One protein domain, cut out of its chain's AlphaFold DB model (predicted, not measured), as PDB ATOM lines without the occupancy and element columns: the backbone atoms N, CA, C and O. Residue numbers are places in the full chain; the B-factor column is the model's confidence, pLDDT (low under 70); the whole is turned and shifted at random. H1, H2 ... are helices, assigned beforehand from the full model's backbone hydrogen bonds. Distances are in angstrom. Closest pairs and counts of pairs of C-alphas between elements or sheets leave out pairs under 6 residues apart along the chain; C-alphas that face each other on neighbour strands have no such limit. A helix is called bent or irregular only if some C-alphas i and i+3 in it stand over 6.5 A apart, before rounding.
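AT A GLANCE: This is residues 18 to 175 of the 177 residues of an uncharacterized protein of Blastochloris viridis (UniProt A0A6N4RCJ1). A long helical hairpin, H7 and H8, forms the body, with H6 packed along H8; the three-helix group H1, H2 and H3 sits at one end, joined to the body through H6, and H10 lies at the opposite end beside the last residue of H7. Short H4 packs on H7, while short H9 comes close to it near the H10 end. The printed part has 158 residues with ten named helices, H1 to H10 in chain order, and no named strand; the class is all helix. It is compact, with a radius of gyration of the C-alphas of 16.3 A and spans of 49 by 33 by 28 A.

IN THESE COORDINATES: H7, residues 90 to 110, is 30.1 A long and begins at C-alpha 90 (27.860, 12.467, 22.476). H8, residues 122 to 142, is 30.4 A long and irregular, with C-alphas 123 and 126 7.7 A apart; it ends at C-alpha 142 (24.394, 8.709, 23.842). H6, residues 76 to 86, measures 15.5 A. H1, residues 18 to 26, begins at C-alpha 18 (32.498, 10.904, 46.178) and is 12.2 A long; H2, residues 32 to 42, measures 14.9 A, and H3, residues 46 to 57, 16.4 A. H4 is residues 64 to 67, H5 70 to 74 and H9 157 to 161. H10, residues 163 to 174, is 15.9 A long.

HOW THE PARTS SIT: H7 and H8 are a helical hairpin; they touch at a shallow tilt of 13 degrees, opposite ways, with Lys 90 and Phe 142 the closest C-alphas at 5.3 A. Residues 130 to 138 of H8 touch H6, at 25 degrees, a shallow tilt, the same way; the C-alphas of Ile 80 and Ile 134 are closest, 5.8 A. H6 and H7 are near each other. H6 touches H2 at a shallow tilt of 25 degrees, opposite ways, closest at C-alphas 34 and 85, 5.7 A. Residues 52 to 56 of H3 touch H6, about perpendicular at 85 degrees, closest at C-alphas 52 and 82, 6.3 A. H1 touches H3 at a steep tilt of 57 degrees, the same way; C-alphas 26 and 50 are closest, 4.4 A. H4 touches H7, closest at C-alphas 65 and 103, 5.2 A. H5 and H8 only just touch, with 3 pairs of C-alphas within 8 A, the closest those of Thr 73 and Asn 126, 6.3 A. H10 and H7 only just touch, with 3 such pairs, the closest C-alphas 110 and 163, 6.4 A. H9 is close to H7 but not clearly touching: C-alphas 106 and 159 are closest, 7.6 A. Every O i to N i+4 pair is within hydrogen-bond range in H1, H2, H3, H5, H6, H7, H9 and H10; H8 has 15 of 17, and H4 is too short for such a pair.

THE WHOLE: The C-alphas farthest apart are those of Leu 18 and Lys 175, 50.4 A. The printed part has no cut. The links H7 to H8 and H8 to H9 are long. Mean pLDDT of the printed part is 82.6; it is under 70 in residues 64 to 74 and 153 to 175.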
ATOM      1  N   LEU A  18      32.160  12.086  46.964       86.50
ATOM      2  CA  LEU A  18      32.498  10.904  46.178       86.50
ATOM      3  C   LEU A  18      32.907  11.285  44.750       86.50
ATOM      4  O   LEU A  18      33.959  10.856  44.290       86.50
ATOM      5  N   GLU A  19      32.103  12.116  44.085       86.69
ATOM      6  CA  GLU A  19      32.385  12.634  42.741       86.69
ATOM      7  C   GLU A  19      33.740  13.348  42.701       86.69
ATOM      8  O   GLU A  19      34.584  13.040  41.863       86.69
ATOM      9  N   ARG A  20      33.998  14.216  43.686       87.25
ATOM     10  CA  ARG A  20      35.283  14.912  43.809       87.25
ATOM     11  C   ARG A  20      36.458  13.947  43.983       87.25
ATOM     12  O   ARG A  20      37.490  14.132  43.348       87.25
ATOM     13  N   ASN A  21      36.330  12.938  44.843       90.00
ATOM     14  CA  ASN A  21      37.414  11.989  45.112       90.00
ATOM     15  C   ASN A  21      37.734  11.109  43.898       90.00
ATOM     16  O   ASN A  21      38.903  10.831  43.638       90.00
ATOM     17  N   ILE A  22      36.709  10.694  43.152       93.00
ATOM     18  CA  ILE A  22      36.861   9.917  41.916       93.00
ATOM     19  C   ILE A  22      37.574  10.761  40.855       93.00
ATOM     20  O   ILE A  22      38.570  10.303  40.298       93.00
ATOM     21  N   ASP A  23      37.137  12.004  40.631       92.19
ATOM     22  CA  ASP A  23      37.765  12.893  39.645       92.19
ATOM     23  C   ASP A  23      39.225  13.209  40.000       92.19
ATOM     24  O   ASP A  23      40.099  13.220  39.130       92.19
ATOM     25  N   LEU A  24      39.517  13.408  41.291       90.81
ATOM     26  CA  LEU A  24      40.881  13.599  41.785       90.81
ATOM     27  C   LEU A  24      41.754  12.359  41.564       90.81
ATOM     28  O   LEU A  24      42.893  12.497  41.121       90.81
ATOM     29  N   ALA A  25      41.234  11.161  41.841       92.44
ATOM     30  CA  ALA A  25      41.969   9.913  41.647       92.44
ATOM     31  C   ALA A  25      42.238   9.635  40.163       92.44
ATOM     32  O   ALA A  25      43.356   9.287  39.790       92.44
ATOM     33  N   ALA A  26      41.238   9.836  39.302       91.25
ATOM     34  CA  ALA A  26      41.398   9.710  37.858       91.25
ATOM     35  C   ALA A  26      42.312  10.801  37.281       91.25
ATOM     36  O   ALA A  26      42.962  10.586  36.258       91.25
ATOM     37  N   GLY A  27      42.373  11.975  37.919       91.06
ATOM     38  CA  GLY A  27      43.013  13.185  37.398       91.06
ATOM     39  C   GLY A  27      42.217  13.832  36.261       91.06
ATOM     40  O   GLY A  27      42.795  14.555  35.446       91.06
ATOM     41  N   MET A  28      40.924  13.512  36.152       90.62
ATOM     42  CA  MET A  28      39.993  14.044  35.157       90.62
ATOM     43  C   MET A  28      38.536  13.727  35.502       90.62
ATOM     44  O   MET A  28      38.264  12.914  36.378       90.62
ATOM     45  N   ARG A  29      37.610  14.353  34.765       91.31
ATOM     46  CA  ARG A  29      36.167  14.099  34.857       91.31
ATOM     47  C   ARG A  29      35.856  12.622  34.631       91.31
ATOM     48  O   ARG A  29      36.282  12.059  33.623       91.31
ATOM     49  N   THR A  30      35.075  12.050  35.534       92.44
ATOM     50  CA  THR A  30      34.702  10.639  35.524       92.44
ATOM     51  C   THR A  30      33.196  10.476  35.699       92.44
ATOM     52  O   THR A  30      32.569  11.144  36.523       92.44
ATOM     53  N   ASP A  31      32.591   9.548  34.964       93.19
ATOM     54  CA  ASP A  31      31.208   9.149  35.201       93.19
ATOM     55  C   ASP A  31      31.103   8.343  36.509       93.19
ATOM     56  O   ASP A  31      31.531   7.189  36.613       93.19
ATOM     57  N   VAL A  32      30.505   8.963  37.528       91.25
ATOM     58  CA  VAL A  32      30.317   8.367  38.859       91.25
ATOM     59  C   VAL A  32      29.409   7.136  38.819       91.25
ATOM     60  O   VAL A  32      29.600   6.214  39.616       91.25
ATOM     61  N   GLN A  33      28.419   7.091  37.924       91.69
ATOM     62  CA  GLN A  33      27.532   5.933  37.795       91.69
ATOM     63  C   GLN A  33      28.274   4.761  37.162       91.69
ATOM     64  O   GLN A  33      28.192   3.645  37.679       91.69
ATOM     65  N   ALA A  34      29.066   5.018  36.119       92.62
ATOM     66  CA  ALA A  34      29.946   4.008  35.542       92.62
ATOM     67  C   ALA A  34      30.948   3.492  36.587       92.62
ATOM     68  O   ALA A  34      31.085   2.281  36.755       92.62
ATOM     69  N   TYR A  35      31.585   4.384  37.359       93.56
ATOM     70  CA  TYR A  35      32.492   3.983  38.439       93.56
ATOM     71  C   TYR A  35      31.804   3.063  39.452       93.56
ATOM     72  O   TYR A  35      32.352   2.019  39.795       93.56
ATOM     73  N   LYS A  36      30.592   3.407  39.909       92.88
ATOM     74  CA  LYS A  36      29.833   2.569  40.852       92.88
ATOM     75  C   LYS A  36      29.537   1.186  40.275       92.88
ATOM     76  O   LYS A  36      29.754   0.197  40.969       92.88
ATOM     77  N   GLN A  37      29.094   1.117  39.021       93.12
ATOM     78  CA  GLN A  37      28.806  -0.150  38.344       93.12
ATOM     79  C   GLN A  37      30.061  -1.024  38.244       93.12
ATOM     80  O   GLN A  37      30.040  -2.181  38.664       93.12
ATOM     81  N   TRP A  38      31.175  -0.461  37.771       94.31
ATOM     82  CA  TRP A  38      32.443  -1.183  37.652       94.31
ATOM     83  C   TRP A  38      33.043  -1.568  39.007       94.31
ATOM     84  O   TRP A  38      33.625  -2.644  39.144       94.31
ATOM     85  N   SER A  39      32.873  -0.727  40.029       92.31
ATOM     86  CA  SER A  39      33.338  -1.009  41.389       92.31
ATOM     87  C   SER A  39      32.567  -2.172  42.012       92.31
ATOM     88  O   SER A  39      33.175  -3.080  42.571       92.31
ATOM     89  N   GLN A  40      31.241  -2.204  41.840       91.62
ATOM     90  CA  GLN A  40      30.385  -3.265  42.373       91.62
ATOM     91  C   GLN A  40      30.537  -4.595  41.629       91.62
ATOM     92  O   GLN A  40      30.543  -5.646  42.262       91.62
ATOM     93  N   GLN A  41      30.635  -4.563  40.299       88.75
ATOM     94  CA  GLN A  41      30.645  -5.780  39.481       88.75
ATOM     95  C   GLN A  41      32.041  -6.391  39.325       88.75
ATOM     96  O   GLN A  41      32.163  -7.611  39.254       88.75
ATOM     97  N   TYR A  42      33.085  -5.560  39.277       87.31
ATOM     98  CA  TYR A  42      34.438  -5.989  38.897       87.31
ATOM     99  C   TYR A  42      35.525  -5.501  39.862       87.31
ATOM    100  O   TYR A  42      36.713  -5.654  39.584       87.31
ATOM    101  N   GLY A  43      35.150  -4.901  40.997       89.06
ATOM    102  CA  GLY A  43      36.107  -4.479  42.020       89.06
ATOM    103  C   GLY A  43      36.995  -3.302  41.607       89.06
ATOM    104  O   GLY A  43      38.113  -3.180  42.111       89.06
ATOM    105  N   LEU A  44      36.531  -2.428  40.700       92.12
ATOM    106  CA  LEU A  44      37.240  -1.190  40.364       92.12
ATOM    107  C   LEU A  44      37.525  -0.377  41.639       92.12
ATOM    108  O   LEU A  44      36.610   0.007  42.372       92.12
ATOM    109  N   ASN A  45      38.810  -0.102  41.868       92.75
ATOM    110  CA  ASN A  45      39.314   0.681  42.989       92.75
ATOM    111  C   ASN A  45      40.022   1.960  42.506       92.75
ATOM    112  O   ASN A  45      40.280   2.140  41.312       92.75
ATOM    113  N   LEU A  46      40.365   2.849  43.444       91.50
ATOM    114  CA  LEU A  46      40.976   4.145  43.130       91.50
ATOM    115  C   LEU A  46      42.352   4.025  42.452       91.50
ATOM    116  O   LEU A  46      42.663   4.825  41.576       91.50
ATOM    117  N   ALA A  47      43.156   3.016  42.801       92.12
ATOM    118  CA  ALA A  47      44.473   2.809  42.191       92.12
ATOM    119  C   ALA A  47      44.356   2.418  40.708       92.12
ATOM    120  O   ALA A  47      45.061   2.947  39.847       92.12
ATOM    121  N   LYS A  48      43.414   1.525  40.386       93.94
ATOM    122  CA  LYS A  48      43.102   1.158  39.004       93.94
ATOM    123  C   LYS A  48      42.507   2.343  38.244       93.94
ATOM    124  O   LYS A  48      42.937   2.597  37.123       93.94
ATOM    125  N   LEU A  49      41.593   3.096  38.857       94.44
ATOM    126  CA  LEU A  49      41.033   4.318  38.271       94.44
ATOM    127  C   LEU A  49      42.132   5.336  37.916       94.44
ATOM    128  O   LEU A  49      42.116   5.892  36.821       94.44
ATOM    129  N   GLN A  50      43.119   5.521  38.795       94.62
ATOM    130  CA  GLN A  50      44.270   6.386  38.541       94.62
ATOM    131  C   GLN A  50      45.101   5.906  37.340       94.62
ATOM    132  O   GLN A  50      45.450   6.719  36.478       94.62
ATOM    133  N   LYS A  51      45.379   4.593  37.238       93.31
ATOM    134  CA  LYS A  51      46.057   4.005  36.064       93.31
ATOM    135  C   LYS A  51      45.259   4.291  34.787       93.31
ATOM    136  O   LYS A  51      45.821   4.822  33.834       93.31
ATOM    137  N   LEU A  52      43.958   3.988  34.785       93.25
ATOM    138  CA  LEU A  52      43.078   4.192  33.630       93.25
ATOM    139  C   LEU A  52      43.033   5.668  33.203       93.25
ATOM    140  O   LEU A  52      43.117   5.957  32.013       93.25
ATOM    141  N   GLY A  53      42.972   6.600  34.157       92.56
ATOM    142  CA  GLY A  53      43.018   8.035  33.870       92.56
ATOM    143  C   GLY A  53      44.337   8.473  33.226       92.56
ATOM    144  O   GLY A  53      44.335   9.273  32.290       92.56
ATOM    145  N   SER A  54      45.473   7.916  33.668       91.06
ATOM    146  CA  SER A  54      46.776   8.156  33.026       91.06
ATOM    147  C   SER A  54      46.805   7.638  31.588       91.06
ATOM    148  O   SER A  54      47.110   8.398  30.670       91.06
ATOM    149  N   CYS A  55      46.403   6.382  31.379       89.12
ATOM    150  CA  CYS A  55      46.317   5.757  30.060       89.12
ATOM    151  C   CYS A  55      45.415   6.559  29.107       89.12
ATOM    152  O   CYS A  55      45.758   6.805  27.948       89.12
ATOM    153  N   TYR A  56      44.265   7.025  29.594       89.50
ATOM    154  CA  TYR A  56      43.347   7.822  28.794       89.50
ATOM    155  C   TYR A  56      43.957   9.171  28.381       89.50
ATOM    156  O   TYR A  56      43.873   9.536  27.206       89.50
ATOM    157  N   ARG A  57      44.640   9.880  29.295       88.69
ATOM    158  CA  ARG A  57      45.354  11.135  28.982       88.69
ATOM    159  C   ARG A  57      46.526  10.944  28.021       88.69
ATOM    160  O   ARG A  57      46.781  11.820  27.203       88.69
ATOM    161  N   GLU A  58      47.195   9.797  28.070       85.88
ATOM    162  CA  GLU A  58      48.207   9.393  27.079       85.88
ATOM    163  C   GLU A  58      47.600   9.027  25.711       85.88
ATOM    164  O   GLU A  58      48.313   8.681  24.768       85.88
ATOM    165  N   GLY A  59      46.273   9.092  25.583       81.94
ATOM    166  CA  GLY A  59      45.564   8.884  24.330       81.94
ATOM    167  C   GLY A  59      45.346   7.416  23.987       81.94
ATOM    168  O   GLY A  59      45.125   7.117  22.816       81.94
ATOM    169  N   TRP A  60      45.377   6.493  24.956       85.38
ATOM    170  CA  TRP A  60      45.239   5.058  24.679       85.38
ATOM    171  C   TRP A  60      43.947   4.733  23.924       85.38
ATOM    172  O   TRP A  60      44.000   4.042  22.911       85.38
ATOM    173  N   LEU A  61      42.808   5.291  24.350       85.00
ATOM    174  CA  LEU A  61      41.515   5.079  23.686       85.00
ATOM    175  C   LEU A  61      41.453   5.705  22.278       85.00
ATOM    176  O   LEU A  61      40.768   5.197  21.394       85.00
ATOM    177  N   HIS A  62      42.189   6.796  22.059       80.69
ATOM    178  CA  HIS A  62      42.159   7.577  20.820       80.69
ATOM    179  C   HIS A  62      43.176   7.086  19.778       80.69
ATOM    180  O   HIS A  62      42.959   7.259  18.585       80.69
ATOM    181  N   ASN A  63      44.265   6.439  20.196       72.88
ATOM    182  CA  ASN A  63      45.373   6.029  19.329       72.88
ATOM    183  C   ASN A  63      45.453   4.507  19.186       72.88
ATOM    184  O   ASN A  63      46.503   3.900  19.406       72.88
ATOM    185  N   VAL A  64      44.341   3.887  18.782       65.62
ATOM    186  CA  VAL A  64      44.260   2.427  18.644       65.62
ATOM    187  C   VAL A  64      45.314   1.905  17.667       65.62
ATOM    188  O   VAL A  64      45.955   0.915  17.984       65.62
ATOM    189  N   LEU A  65      45.603   2.598  16.557       62.41
ATOM    190  CA  LEU A  65      46.647   2.197  15.595       62.41
ATOM    191  C   LEU A  65      48.029   1.953  16.203       62.41
ATOM    192  O   LEU A  65      48.661   0.953  15.877       62.41
ATOM    193  N   ALA A  66      48.494   2.844  17.083       59.91
ATOM    194  CA  ALA A  66      49.797   2.703  17.737       59.91
ATOM    195  C   ALA A  66      49.841   1.487  18.678       59.91
ATOM    196  O   ALA A  66      50.905   1.082  19.143       59.91
ATOM    197  N   ARG A  67      48.668   0.929  18.984       60.19
ATOM    198  CA  ARG A  67      48.470  -0.095  19.990       60.19
ATOM    199  C   ARG A  67      47.782  -1.350  19.455       60.19
ATOM    200  O   ARG A  67      47.671  -2.269  20.250       60.19
ATOM    201  N   ILE A  68      47.451  -1.474  18.156       61.03
ATOM    202  CA  ILE A  68      47.053  -2.749  17.506       61.03
ATOM    203  C   ILE A  68      48.235  -3.728  17.601       61.03
ATOM    204  O   ILE A  68      49.053  -3.899  16.702       61.03
ATOM    205  N   THR A  69      48.377  -4.290  18.787       58.44
ATOM    206  CA  THR A  69      49.494  -5.034  19.342       58.44
ATOM    207  C   THR A  69      48.885  -6.005  20.356       58.44
ATOM    208  O   THR A  69      47.790  -5.749  20.865       58.44
ATOM    209  N   PRO A  70      49.583  -7.089  20.722       54.12
ATOM    210  CA  PRO A  70      49.070  -8.059  21.695       54.12
ATOM    211  C   PRO A  70      48.649  -7.455  23.052       54.12
ATOM    212  O   PRO A  70      47.836  -8.037  23.766       54.12
ATOM    213  N   ILE A  71      49.168  -6.274  23.408       55.84
ATOM    214  CA  ILE A  71      48.858  -5.585  24.669       55.84
ATOM    215  C   ILE A  71      47.400  -5.100  24.694       55.84
ATOM    216  O   ILE A  71      46.704  -5.302  25.683       55.84
ATOM    217  N   THR A  72      46.885  -4.552  23.591       59.84
ATOM    218  CA  THR A  72      45.495  -4.059  23.520       59.84
ATOM    219  C   THR A  72      44.468  -5.181  23.574       59.84
ATOM    220  O   THR A  72      43.355  -4.971  24.045       59.84
ATOM    221  N   THR A  73      44.848  -6.392  23.165       62.22
ATOM    222  CA  THR A  73      44.000  -7.577  23.329       62.22
ATOM    223  C   THR A  73      44.024  -8.137  24.751       62.22
ATOM    224  O   THR A  73      43.029  -8.702  25.186       62.22
ATOM    225  N   ALA A  74      45.124  -7.961  25.491       67.69
ATOM    226  CA  ALA A  74      45.223  -8.400  26.884       67.69
ATOM    227  C   ALA A  74      44.477  -7.464  27.852       67.69
ATOM    228  O   ALA A  74      43.998  -7.906  28.890       67.69
ATOM    229  N   GLU A  75      44.356  -6.182  27.503       79.50
ATOM    230  CA  GLU A  75      43.730  -5.155  28.341       79.50
ATOM    231  C   GLU A  75      42.367  -4.678  27.786       79.50
ATOM    232  O   GLU A  75      41.959  -3.552  28.052       79.50
ATOM    233  N   MET A  76      41.629  -5.503  27.023       85.94
ATOM    234  CA  MET A  76      40.340  -5.105  26.411       85.94
ATOM    235  C   MET A  76      39.348  -4.501  27.414       85.94
ATOM    236  O   MET A  76      38.707  -3.493  27.110       85.94
ATOM    237  N   ASP A  77      39.249  -5.076  28.611       89.25
ATOM    238  CA  ASP A  77      38.353  -4.579  29.657       89.25
ATOM    239  C   ASP A  77      38.746  -3.180  30.140       89.25
ATOM    240  O   ASP A  77      37.870  -2.364  30.413       89.25
ATOM    241  N   ASP A  78      40.042  -2.850  30.163       90.25
ATOM    242  CA  ASP A  78      40.518  -1.513  30.532       90.25
ATOM    243  C   ASP A  78      40.073  -0.473  29.502       90.25
ATOM    244  O   ASP A  78      39.669   0.628  29.867       90.25
ATOM    245  N   TYR A  79      40.090  -0.821  28.213       90.25
ATOM    246  CA  TYR A  79      39.591   0.059  27.154       90.25
ATOM    247  C   TYR A  79      38.080   0.275  27.242       90.25
ATOM    248  O   TYR A  79      37.612   1.399  27.058       90.25
ATOM    249  N   ILE A  80      37.321  -0.779  27.551       92.38
ATOM    250  CA  ILE A  80      35.872  -0.684  27.754       92.38
ATOM    251  C   ILE A  80      35.575   0.182  28.988       92.38
ATOM    252  O   ILE A  80      34.764   1.103  28.902       92.38
ATOM    253  N   MET A  81      36.287  -0.046  30.097       94.00
ATOM    254  CA  MET A  81      36.194   0.775  31.304       94.00
ATOM    255  C   MET A  81      36.515   2.242  31.014       94.00
ATOM    256  O   MET A  81      35.747   3.114  31.406       94.00
ATOM    257  N   MET A  82      37.605   2.538  30.297       93.88
ATOM    258  CA  MET A  82      37.955   3.913  29.917       93.88
ATOM    259  C   MET A  82      36.844   4.585  29.103       93.88
ATOM    260  O   MET A  82      36.551   5.758  29.332       93.88
ATOM    261  N   ALA A  83      36.219   3.857  28.171       94.06
ATOM    262  CA  ALA A  83      35.127   4.391  27.364       94.06
ATOM    263  C   ALA A  83      33.900   4.747  28.219       94.06
ATOM    264  O   ALA A  83      33.315   5.811  28.027       94.06
ATOM    265  N   ASP A  84      33.531   3.908  29.189       95.00
ATOM    266  CA  ASP A  84      32.416   4.221  30.089       95.00
ATOM    267  C   ASP A  84      32.750   5.363  31.055       95.00
ATOM    268  O   ASP A  84      31.922   6.241  31.292       95.00
ATOM    269  N   LEU A  85      33.960   5.345  31.621       94.94
ATOM    270  CA  LEU A  85      34.369   6.257  32.686       94.94
ATOM    271  C   LEU A  85      34.620   7.677  32.174       94.94
ATOM    272  O   LEU A  85      34.252   8.624  32.861       94.94
ATOM    273  N   PHE A  86      35.255   7.836  31.009       95.12
ATOM    274  CA  PHE A  86      35.843   9.125  30.613       95.12
ATOM    275  C   PHE A  86      35.190   9.786  29.400       95.12
ATOM    276  O   PHE A  86      35.414  10.973  29.169       95.12
ATOM    277  N   ILE A  87      34.370   9.065  28.631       94.56
ATOM    278  CA  ILE A  87      33.577   9.682  27.565       94.56
ATOM    279  C   ILE A  87      32.317  10.263  28.188       94.56
ATOM    280  O   ILE A  87      31.470   9.529  28.692       94.56
ATOM    281  N   MET A  88      32.198  11.589  28.163       92.50
ATOM    282  CA  MET A  88      31.135  12.299  28.882       92.50
ATOM    283  C   MET A  88      30.102  12.912  27.944       92.50
ATOM    284  O   MET A  88      29.015  13.290  28.379       92.50
ATOM    285  N   THR A  89      30.421  13.015  26.654       93.44
ATOM    286  CA  THR A  89      29.566  13.684  25.673       93.44
ATOM    287  C   THR A  89      29.346  12.844  24.421       93.44
ATOM    288  O   THR A  89      30.210  12.085  23.978       93.44
ATOM    289  N   LYS A  90      28.193  13.062  23.778       94.81
ATOM    290  CA  LYS A  90      27.860  12.467  22.476       94.81
ATOM    291  C   LYS A  90      28.900  12.803  21.401       94.81
ATOM    292  O   LYS A  90      29.255  11.941  20.605       94.81
ATOM    293  N   SER A  91      29.417  14.034  21.392       93.56
ATOM    294  CA  SER A  91      30.449  14.466  20.442       93.56
ATOM    295  C   SER A  91      31.761  13.698  20.606       93.56
ATOM    296  O   SER A  91      32.348  13.275  19.611       93.56
ATOM    297  N   GLU A  92      32.207  13.474  21.844       92.06
ATOM    298  CA  GLU A  92      33.401  12.666  22.123       92.06
ATOM    299  C   GLU A  92      33.171  11.204  21.740       92.06
ATOM    300  O   GLU A  92      34.016  10.606  21.079       92.06
ATOM    301  N   ALA A  93      32.003  10.647  22.071       94.06
ATOM    302  CA  ALA A  93      31.643   9.279  21.715       94.06
ATOM    303  C   ALA A  93      31.678   9.045  20.196       94.06
ATOM    304  O   ALA A  93      32.293   8.087  19.716       94.06
ATOM    305  N   GLN A  94      31.077   9.957  19.426       93.75
ATOM    306  CA  GLN A  94      31.107   9.931  17.964       93.75
ATOM    307  C   GLN A  94      32.534  10.057  17.419       93.75
ATOM    308  O   GLN A  94      32.903   9.349  16.477       93.75
ATOM    309  N   TYR A  95      33.346  10.939  18.009       90.81
ATOM    310  CA  TYR A  95      34.742  11.121  17.626       90.81
ATOM    311  C   TYR A  95      35.565   9.847  17.854       90.81
ATOM    312  O   TYR A  95      36.198   9.363  16.915       90.81
ATOM    313  N   VAL A  96      35.499   9.254  19.049       91.00
ATOM    314  CA  VAL A  96      36.211   8.008  19.378       91.00
ATOM    315  C   VAL A  96      35.804   6.887  18.430       91.00
ATOM    316  O   VAL A  96      36.671   6.264  17.816       91.00
ATOM    317  N   CYS A  97      34.502   6.678  18.212       92.12
ATOM    318  CA  CYS A  97      34.030   5.626  17.312       92.12
ATOM    319  C   CYS A  97      34.542   5.819  15.875       92.12
ATOM    320  O   CYS A  97      34.926   4.852  15.213       92.12
ATOM    321  N   ARG A  98      34.594   7.067  15.393       89.19
ATOM    322  CA  ARG A  98      35.138   7.397  14.070       89.19
ATOM    323  C   ARG A  98      36.638   7.118  13.988       89.19
ATOM    324  O   ARG A  98      37.089   6.532  13.004       89.19
ATOM    325  N   ILE A  99      37.406   7.511  15.002       85.94
ATOM    326  CA  ILE A  99      38.858   7.310  15.035       85.94
ATOM    327  C   ILE A  99      39.217   5.827  15.141       85.94
ATOM    328  O   ILE A  99      40.116   5.372  14.431       85.94
ATOM    329  N   MET A 100      38.497   5.051  15.952       87.75
ATOM    330  CA  MET A 100      38.705   3.606  16.053       87.75
ATOM    331  C   MET A 100      38.379   2.893  14.734       87.75
ATOM    332  O   MET A 100      39.195   2.111  14.249       87.75
ATOM    333  N   SER A 101      37.240   3.209  14.104       88.25
ATOM    334  CA  SER A 101      36.881   2.643  12.794       88.25
ATOM    335  C   SER A 101      37.928   2.985  11.726       88.25
ATOM    336  O   SER A 101      38.394   2.107  11.000       88.25
ATOM    337  N   ARG A 102      38.398   4.239  11.696       84.06
ATOM    338  CA  ARG A 102      39.474   4.682  10.799       84.06
ATOM    339  C   ARG A 102      40.807   3.987  11.078       84.06
ATOM    340  O   ARG A 102      41.538   3.667  10.144       84.06
ATOM    341  N   SER A 103      41.124   3.753  12.347       81.81
ATOM    342  CA  SER A 103      42.331   3.040  12.767       81.81
ATOM    343  C   SER A 103      42.334   1.605  12.245       81.81
ATOM    344  O   SER A 103      43.331   1.154  11.689       81.81
ATOM    345  N   LEU A 104      41.197   0.915  12.342       85.50
ATOM    346  CA  LEU A 104      41.029  -0.428  11.787       85.50
ATOM    347  C   LEU A 104      41.237  -0.444  10.266       85.50
ATOM    348  O   LEU A 104      41.985  -1.284   9.763       85.50
ATOM    349  N   SER A 105      40.647   0.508   9.536       84.50
ATOM    350  CA  SER A 105      40.856   0.633   8.087       84.50
ATOM    351  C   SER A 105      42.307   0.875   7.713       84.50
ATOM    352  O   SER A 105      42.836   0.230   6.813       84.50
ATOM    353  N   ALA A 106      42.961   1.814   8.395       78.12
ATOM    354  CA  ALA A 106      44.344   2.144   8.110       78.12
ATOM    355  C   ALA A 106      45.258   0.944   8.362       78.12
ATOM    356  O   ALA A 106      46.122   0.672   7.535       78.12
ATOM    357  N   PHE A 107      45.030   0.181   9.436       78.56
ATOM    358  CA  PHE A 107      45.784  -1.045   9.676       78.56
ATOM    359  C   PHE A 107      45.580  -2.065   8.556       78.56
ATOM    360  O   PHE A 107      46.562  -2.589   8.039       78.56
ATOM    361  N   ALA A 108      44.330  -2.322   8.153       79.56
ATOM    362  CA  ALA A 108      44.029  -3.267   7.077       79.56
ATOM    363  C   ALA A 108      44.734  -2.882   5.766       79.56
ATOM    364  O   ALA A 108      45.419  -3.709   5.163       79.56
ATOM    365  N   THR A 109      44.667  -1.601   5.384       77.38
ATOM    366  CA  THR A 109      45.368  -1.075   4.206       77.38
ATOM    367  C   THR A 109      46.888  -1.205   4.328       77.38
ATOM    368  O   THR A 109      47.566  -1.554   3.362       77.38
ATOM    369  N   ILE A 110      47.449  -0.933   5.509       72.06
ATOM    370  CA  ILE A 110      48.894  -1.034   5.750       72.06
ATOM    371  C   ILE A 110      49.374  -2.479   5.639       72.06
ATOM    372  O   ILE A 110      50.398  -2.720   4.996       72.06
ATOM    373  N   ALA A 111      48.627  -3.409   6.233       70.00
ATOM    374  CA  ALA A 111      48.899  -4.840   6.221       70.00
ATOM    375  C   ALA A 111      48.607  -5.504   4.864       70.00
ATOM    376  O   ALA A 111      48.867  -6.691   4.709       70.00
ATOM    377  N   GLY A 112      48.071  -4.763   3.885       71.75
ATOM    378  CA  GLY A 112      47.763  -5.290   2.554       71.75
ATOM    379  C   GLY A 112      46.620  -6.307   2.548       71.75
ATOM    380  O   GLY A 112      46.511  -7.094   1.614       71.75
ATOM    381  N   VAL A 113      45.769  -6.305   3.579       74.75
ATOM    382  CA  VAL A 113      44.661  -7.256   3.713       74.75
ATOM    383  C   VAL A 113      43.338  -6.598   3.346       74.75
ATOM    384  O   VAL A 113      43.023  -5.492   3.790       74.75
ATOM    385  N   ALA A 114      42.527  -7.297   2.556       76.75
ATOM    386  CA  ALA A 114      41.156  -6.880   2.301       76.75
ATOM    387  C   ALA A 114      40.326  -7.069   3.581       76.75
ATOM    388  O   ALA A 114      40.131  -8.195   4.042       76.75
ATOM    389  N   ALA A 115      39.838  -5.969   4.155       82.31
ATOM    390  CA  ALA A 115      38.975  -5.983   5.329       82.31
ATOM    391  C   ALA A 115      37.715  -5.147   5.086       82.31
ATOM    392  O   ALA A 115      37.759  -4.077   4.483       82.31
ATOM    393  N   SER A 116      36.582  -5.640   5.570       83.44
ATOM    394  CA  SER A 116      35.303  -4.935   5.570       83.44
ATOM    395  C   SER A 116      34.488  -5.351   6.792       83.44
ATOM    396  O   SER A 116      34.838  -6.299   7.494       83.44
ATOM    397  N   ALA A 117      33.347  -4.705   7.028       81.75
ATOM    398  CA  ALA A 117      32.437  -5.125   8.095       81.75
ATOM    399  C   ALA A 117      31.968  -6.592   7.963       81.75
ATOM    400  O   ALA A 117      31.625  -7.211   8.970       81.75
ATOM    401  N   LYS A 118      31.974  -7.151   6.741       82.94
ATOM    402  CA  LYS A 118      31.607  -8.549   6.450       82.94
ATOM    403  C   LYS A 118      32.805  -9.500   6.413       82.94
ATOM    404  O   LYS A 118      32.632 -10.696   6.606       82.94
ATOM    405  N   VAL A 119      34.003  -8.983   6.150       83.50
ATOM    406  CA  VAL A 119      35.233  -9.769   5.986       83.50
ATOM    407  C   VAL A 119      36.262  -9.241   6.974       83.50
ATOM    408  O   VAL A 119      36.908  -8.229   6.717       83.50
ATOM    409  N   VAL A 120      36.386  -9.911   8.118       84.31
ATOM    410  CA  VAL A 120      37.309  -9.517   9.187       84.31
ATOM    411  C   VAL A 120      38.511 -10.463   9.186       84.31
ATOM    412  O   VAL A 120      38.338 -11.642   9.497       84.31
ATOM    413  N   PRO A 121      39.726  -9.983   8.862       79.88
ATOM    414  CA  PRO A 121      40.938 -10.787   8.972       79.88
ATOM    415  C   PRO A 121      41.159 -11.254  10.414       79.88
ATOM    416  O   PRO A 121      40.931 -10.490  11.355       79.88
ATOM    417  N   ILE A 122      41.656 -12.480  10.599       80.06
ATOM    418  CA  ILE A 122      41.863 -13.069  11.933       80.06
ATOM    419  C   ILE A 122      42.784 -12.212  12.816       80.06
ATOM    420  O   ILE A 122      42.567 -12.091  14.016       80.06
ATOM    421  N   GLN A 123      43.750 -11.525  12.202       75.31
ATOM    422  CA  GLN A 123      44.690 -10.618  12.866       75.31
ATOM    423  C   GLN A 123      43.993  -9.403  13.500       75.31
ATOM    424  O   GLN A 123      44.499  -8.809  14.453       75.31
ATOM    425  N   LEU A 124      42.824  -9.024  12.979       81.00
ATOM    426  CA  LEU A 124      42.037  -7.884  13.439       81.00
ATOM    427  C   LEU A 124      40.803  -8.285  14.250       81.00
ATOM    428  O   LEU A 124      40.135  -7.393  14.769       81.00
ATOM    429  N   ALA A 125      40.518  -9.581  14.406       84.94
ATOM    430  CA  ALA A 125      39.302 -10.073  15.052       84.94
ATOM    431  C   ALA A 125      39.080  -9.450  16.442       84.94
ATOM    432  O   ALA A 125      38.059  -8.800  16.662       84.94
ATOM    433  N   ASN A 126      40.077  -9.530  17.327       83.81
ATOM    434  CA  ASN A 126      39.980  -8.986  18.687       83.81
ATOM    435  C   ASN A 126      39.838  -7.451  18.705       83.81
ATOM    436  O   ASN A 126      39.153  -6.892  19.556       83.81
ATOM    437  N   HIS A 127      40.454  -6.749  17.748       85.88
ATOM    438  CA  HIS A 127      40.370  -5.287  17.652       85.88
ATOM    439  C   HIS A 127      38.998  -4.831  17.142       85.88
ATOM    440  O   HIS A 127      38.455  -3.833  17.614       85.88
ATOM    441  N   VAL A 128      38.414  -5.582  16.205       89.38
ATOM    442  CA  VAL A 128      37.035  -5.377  15.750       89.38
ATOM    443  C   VAL A 128      36.046  -5.713  16.863       89.38
ATOM    444  O   VAL A 128      35.056  -5.006  17.023       89.38
ATOM    445  N   GLU A 129      36.304  -6.752  17.657       90.50
ATOM    446  CA  GLU A 129      35.487  -7.075  18.827       90.50
ATOM    447  C   GLU A 129      35.537  -5.956  19.873       90.50
ATOM    448  O   GLU A 129      34.487  -5.505  20.334       90.50
ATOM    449  N   LEU A 130      36.735  -5.456  20.197       90.06
ATOM    450  CA  LEU A 130      36.908  -4.317  21.099       90.06
ATOM    451  C   LEU A 130      36.118  -3.102  20.605       90.06
ATOM    452  O   LEU A 130      35.365  -2.496  21.369       90.06
ATOM    453  N   TYR A 131      36.251  -2.783  19.315       91.69
ATOM    454  CA  TYR A 131      35.505  -1.703  18.688       91.69
ATOM    455  C   TYR A 131      33.994  -1.877  18.850       91.69
ATOM    456  O   TYR A 131      33.337  -0.957  19.324       91.69
ATOM    457  N   LYS A 132      33.457  -3.060  18.527       93.25
ATOM    458  CA  LYS A 132      32.022  -3.358  18.639       93.25
ATOM    459  C   LYS A 132      31.506  -3.230  20.073       93.25
ATOM    460  O   LYS A 132      30.414  -2.710  20.279       93.25
ATOM    461  N   LYS A 133      32.276  -3.688  21.067       94.12
ATOM    462  CA  LYS A 133      31.895  -3.572  22.488       94.12
ATOM    463  C   LYS A 133      31.837  -2.113  22.935       94.12
ATOM    464  O   LYS A 133      30.879  -1.718  23.597       94.12
ATOM    465  N   ILE A 134      32.839  -1.316  22.562       93.88
ATOM    466  CA  ILE A 134      32.891   0.113  22.893       93.88
ATOM    467  C   ILE A 134      31.787   0.879  22.163       93.88
ATOM    468  O   ILE A 134      31.058   1.637  22.799       93.88
ATOM    469  N   SER A 135      31.626   0.662  20.855       94.44
ATOM    470  CA  SER A 135      30.623   1.368  20.060       94.44
ATOM    471  C   SER A 135      29.216   1.072  20.570       94.44
ATOM    472  O   SER A 135      28.511   2.014  20.896       94.44
ATOM    473  N   ALA A 136      28.851  -0.197  20.784       96.00
ATOM    474  CA  ALA A 136      27.517  -0.570  21.265       96.00
ATOM    475  C   ALA A 136      27.161   0.071  22.619       96.00
ATOM    476  O   ALA A 136      26.026   0.498  22.847       96.00
ATOM    477  N   ARG A 137      28.135   0.168  23.534       94.06
ATOM    478  CA  ARG A 137      27.951   0.843  24.828       94.06
ATOM    479  C   ARG A 137      27.710   2.340  24.656       94.06
ATOM    480  O   ARG A 137      26.792   2.886  25.266       94.06
ATOM    481  N   LEU A 138      28.510   2.992  23.817       95.62
ATOM    482  CA  LEU A 138      28.407   4.425  23.566       95.62
ATOM    483  C   LEU A 138      27.140   4.792  22.781       95.62
ATOM    484  O   LEU A 138      26.482   5.765  23.140       95.62
ATOM    485  N   GLU A 139      26.766   4.008  21.770       95.50
ATOM    486  CA  GLU A 139      25.521   4.155  21.002       95.50
ATOM    487  C   GLU A 139      24.310   4.127  21.928       95.50
ATOM    488  O   GLU A 139      23.473   5.027  21.889       95.50
ATOM    489  N   LYS A 140      24.259   3.132  22.823       95.06
ATOM    490  CA  LYS A 140      23.190   3.003  23.813       95.06
ATOM    491  C   LYS A 140      23.166   4.179  24.790       95.06
ATOM    492  O   LYS A 140      22.092   4.651  25.138       95.06
ATOM    493  N   ARG A 141      24.331   4.639  25.258       94.75
ATOM    494  CA  ARG A 141      24.431   5.712  26.262       94.75
ATOM    495  C   ARG A 141      24.111   7.099  25.701       94.75
ATOM    496  O   ARG A 141      23.556   7.919  26.423       94.75
ATOM    497  N   PHE A 142      24.488   7.376  24.455       95.69
ATOM    498  CA  PHE A 142      24.394   8.709  23.842       95.69
ATOM    499  C   PHE A 142      23.419   8.787  22.658       95.69
ATOM    500  O   PHE A 142      23.367   9.813  21.968       95.69
ATOM    501  N   GLU A 143      22.669   7.712  22.411       95.75
ATOM    502  CA  GLU A 143      21.615   7.615  21.397       95.75
ATOM    503  C   GLU A 143      22.106   8.068  20.014       95.75
ATOM    504  O   GLU A 143      21.684   9.089  19.458       95.75
ATOM    505  N   PHE A 144      23.093   7.356  19.477       95.44
ATOM    506  CA  PHE A 144      23.603   7.577  18.123       95.44
ATOM    507  C   PHE A 144      23.948   6.253  17.455       95.44
ATOM    508  O   PHE A 144      24.044   5.235  18.129       95.44
ATOM    509  N   GLU A 145      24.158   6.293  16.143       94.56
ATOM    510  CA  GLU A 145      24.655   5.162  15.367       94.56
ATOM    511  C   GLU A 145      26.146   5.368  15.083       94.56
ATOM    512  O   GLU A 145      26.566   6.371  14.488       94.56
ATOM    513  N   ALA A 146      26.969   4.454  15.580       92.50
ATOM    514  CA  ALA A 146      28.390   4.426  15.321       92.50
ATOM    515  C   ALA A 146      28.646   3.920  13.894       92.50
ATOM    516  O   ALA A 146      27.889   3.112  13.356       92.50
ATOM    517  N   PRO A 147      29.732   4.372  13.246       91.06
ATOM    518  CA  PRO A 147      30.086   3.853  11.935       91.06
ATOM    519  C   PRO A 147      30.336   2.339  11.993       91.06
ATOM    520  O   PRO A 147      30.771   1.796  13.000       91.06
ATOM    521  N   ALA A 148      30.142   1.636  10.880       90.19
ATOM    522  CA  ALA A 148      30.609   0.257  10.797       90.19
ATOM    523  C   ALA A 148      32.143   0.187  11.017       90.19
ATOM    524  O   ALA A 148      32.864   1.156  10.731       90.19
ATOM    525  N   PRO A 149      32.696  -0.947  11.488       87.69
ATOM    526  CA  PRO A 149      34.138  -1.150  11.426       87.69
ATOM    527  C   PRO A 149      34.592  -1.049   9.967       87.69
ATOM    528  O   PRO A 149      33.887  -1.484   9.055       87.69
ATOM    529  N   PHE A 150      35.774  -0.479   9.754       86.50
ATOM    530  CA  PHE A 150      36.341  -0.237   8.426       86.50
ATOM    531  C   PHE A 150      35.578   0.781   7.553       86.50
ATOM    532  O   PHE A 150      35.795   0.843   6.345       86.50
ATOM    533  N   ALA A 151      34.687   1.597   8.128       80.75
ATOM    534  CA  ALA A 151      33.831   2.509   7.358       80.75
ATOM    535  C   ALA A 151      34.587   3.652   6.659       80.75
ATOM    536  O   ALA A 151      34.050   4.278   5.750       80.75
ATOM    537  N   SER A 152      35.820   3.955   7.074       70.00
ATOM    538  CA  SER A 152      36.627   5.007   6.451       70.00
ATOM    539  C   SER A 152      37.708   4.411   5.560       70.00
ATOM    540  O   SER A 152      38.597   3.735   6.052       70.00
ATOM    541  N   THR A 153      37.697   4.703   4.264       60.56
ATOM    542  CA  THR A 153      38.821   4.391   3.359       60.56
ATOM    543  C   THR A 153      39.862   5.516   3.319       60.56
ATOM    544  O   THR A 153      40.956   5.348   2.782       60.56
ATOM    545  N   THR A 154      39.549   6.674   3.911       56.66
ATOM    546  CA  THR A 154      40.369   7.886   3.850       56.66
ATOM    547  C   THR A 154      41.451   7.888   4.931       56.66
ATOM    548  O   THR A 154      41.233   8.262   6.090       56.66
ATOM    549  N   ILE A 155      42.668   7.527   4.545       61.41
ATOM    550  CA  ILE A 155      43.863   7.664   5.387       61.41
ATOM    551  C   ILE A 155      44.298   9.139   5.366       61.41
ATOM    552  O   ILE A 155      44.377   9.732   4.291       61.41
ATOM    553  N   SER A 156      44.527   9.770   6.527       59.44
ATOM    554  CA  SER A 156      45.038  11.155   6.545       59.44
ATOM    555  C   SER A 156      46.499  11.185   6.102       59.44
ATOM    556  O   SER A 156      47.184  10.166   6.175       59.44
ATOM    557  N   ARG A 157      47.010  12.349   5.684       58.78
ATOM    558  CA  ARG A 157      48.438  12.499   5.357       58.78
ATOM    559  C   ARG A 157      49.340  12.126   6.535       58.78
ATOM    560  O   ARG A 157      50.366  11.487   6.335       58.78
ATOM    561  N   GLU A 158      48.936  12.454   7.760       60.72
ATOM    562  CA  GLU A 158      49.685  12.118   8.976       60.72
ATOM    563  C   GLU A 158      49.723  10.601   9.209       60.72
ATOM    564  O   GLU A 158      50.764  10.052   9.559       60.72
ATOM    565  N   MET A 159      48.612   9.901   8.952       59.47
ATOM    566  CA  MET A 159      48.564   8.437   9.017       59.47
ATOM    567  C   MET A 159      49.357   7.793   7.871       59.47
ATOM    568  O   MET A 159      50.003   6.770   8.084       59.47
ATOM    569  N   GLN A 160      49.364   8.401   6.678       62.66
ATOM    570  CA  GLN A 160      50.184   7.952   5.549       62.66
ATOM    571  C   GLN A 160      51.685   8.042   5.853       62.66
ATOM    572  O   GLN A 160      52.437   7.136   5.502       62.66
ATOM    573  N   ALA A 161      52.119   9.089   6.556       63.78
ATOM    574  CA  ALA A 161      53.516   9.267   6.944       63.78
ATOM    575  C   ALA A 161      54.024   8.173   7.904       63.78
ATOM    576  O   ALA A 161      55.210   7.855   7.903       63.78
ATOM    577  N   GLN A 162      53.136   7.552   8.689       60.81
ATOM    578  CA  GLN A 162      53.496   6.462   9.606       60.81
ATOM    579  C   GLN A 162      53.548   5.078   8.928       60.81
ATOM    580  O   GLN A 162      54.049   4.124   9.524       60.81
ATOM    581  N   ILE A 163      53.082   4.954   7.677       62.81
ATOM    582  CA  ILE A 163      53.002   3.679   6.940       62.81
ATOM    583  C   ILE A 163      54.351   2.936   6.864       62.81
ATOM    584  O   ILE A 163      54.354   1.734   7.137       62.81
ATOM    585  N   PRO A 164      55.494   3.572   6.526       63.78
ATOM    586  CA  PRO A 164      56.763   2.854   6.383       63.78
ATOM    587  C   PRO A 164      57.241   2.230   7.699       63.78
ATOM    588  O   PRO A 164      57.704   1.089   7.712       63.78
ATOM    589  N   PHE A 165      57.064   2.946   8.814       65.56
ATOM    590  CA  PHE A 165      57.403   2.457  10.150       65.56
ATOM    591  C   PHE A 165      56.526   1.264  10.551       65.56
ATOM    592  O   PHE A 165      57.037   0.227  10.974       65.56
ATOM    593  N   ILE A 166      55.207   1.378  10.356       60.41
ATOM    594  CA  ILE A 166      54.256   0.320  10.723       60.41
ATOM    595  C   ILE A 166      54.475  -0.935   9.860       60.41
ATOM    596  O   ILE A 166      54.479  -2.044  10.395       60.41
ATOM    597  N   ARG A 167      54.734  -0.790   8.550       63.38
ATOM    598  CA  ARG A 167      55.089  -1.927   7.677       63.38
ATOM    599  C   ARG A 167      56.377  -2.617   8.116       63.38
ATOM    600  O   ARG A 167      56.411  -3.843   8.168       63.38
ATOM    601  N   GLY A 168      57.411  -1.852   8.472       61.44
ATOM    602  CA  GLY A 168      58.668  -2.405   8.987       61.44
ATOM    603  C   GLY A 168      58.462  -3.251  10.246       61.44
ATOM    604  O   GLY A 168      58.967  -4.370  10.330       61.44
ATOM    605  N   PHE A 169      57.648  -2.762  11.186       62.91
ATOM    606  CA  PHE A 169      57.297  -3.493  12.406       62.91
ATOM    607  C   PHE A 169      56.503  -4.781  12.124       62.91
ATOM    608  O   PHE A 169      56.811  -5.835  12.684       62.91
ATOM    609  N   LEU A 170      55.494  -4.724  11.246       60.06
ATOM    610  CA  LEU A 170      54.665  -5.888  10.915       60.06
ATOM    611  C   LEU A 170      55.459  -6.977  10.184       60.06
ATOM    612  O   LEU A 170      55.339  -8.151  10.534       60.06
ATOM    613  N   ASN A 171      56.320  -6.600   9.235       61.84
ATOM    614  CA  ASN A 171      57.149  -7.552   8.492       61.84
ATOM    615  C   ASN A 171      58.144  -8.286   9.402       61.84
ATOM    616  O   ASN A 171      58.351  -9.487   9.236       61.84
ATOM    617  N   GLN A 172      58.706  -7.601  10.402       62.59
ATOM    618  CA  GLN A 172      59.598  -8.222  11.387       62.59
ATOM    619  C   GLN A 172      58.868  -9.183  12.333       62.59
ATOM    620  O   GLN A 172      59.426 -10.211  12.709       62.59
ATOM    621  N   ARG A 173      57.635  -8.854  12.739       54.56
ATOM    622  CA  ARG A 173      56.937  -9.564  13.822       54.56
ATOM    623  C   ARG A 173      55.976 -10.652  13.348       54.56
ATOM    624  O   ARG A 173      55.752 -11.610  14.080       54.56
ATOM    625  N   PHE A 174      55.425 -10.516  12.144       59.00
ATOM    626  CA  PHE A 174      54.388 -11.411  11.626       59.00
ATOM    627  C   PHE A 174      54.770 -12.141  10.335       59.00
ATOM    628  O   PHE A 174      53.954 -12.924   9.864       59.00
ATOM    629  N   LYS A 175      55.982 -11.921   9.784       51.34
ATOM    630  CA  LYS A 175      56.405 -12.433   8.463       51.34
ATOM    631  C   LYS A 175      55.253 -12.335   7.456       51.34
ATOM    632  O   LYS A 175      54.728 -13.343   6.995       51.34
TER     633      LYS A 175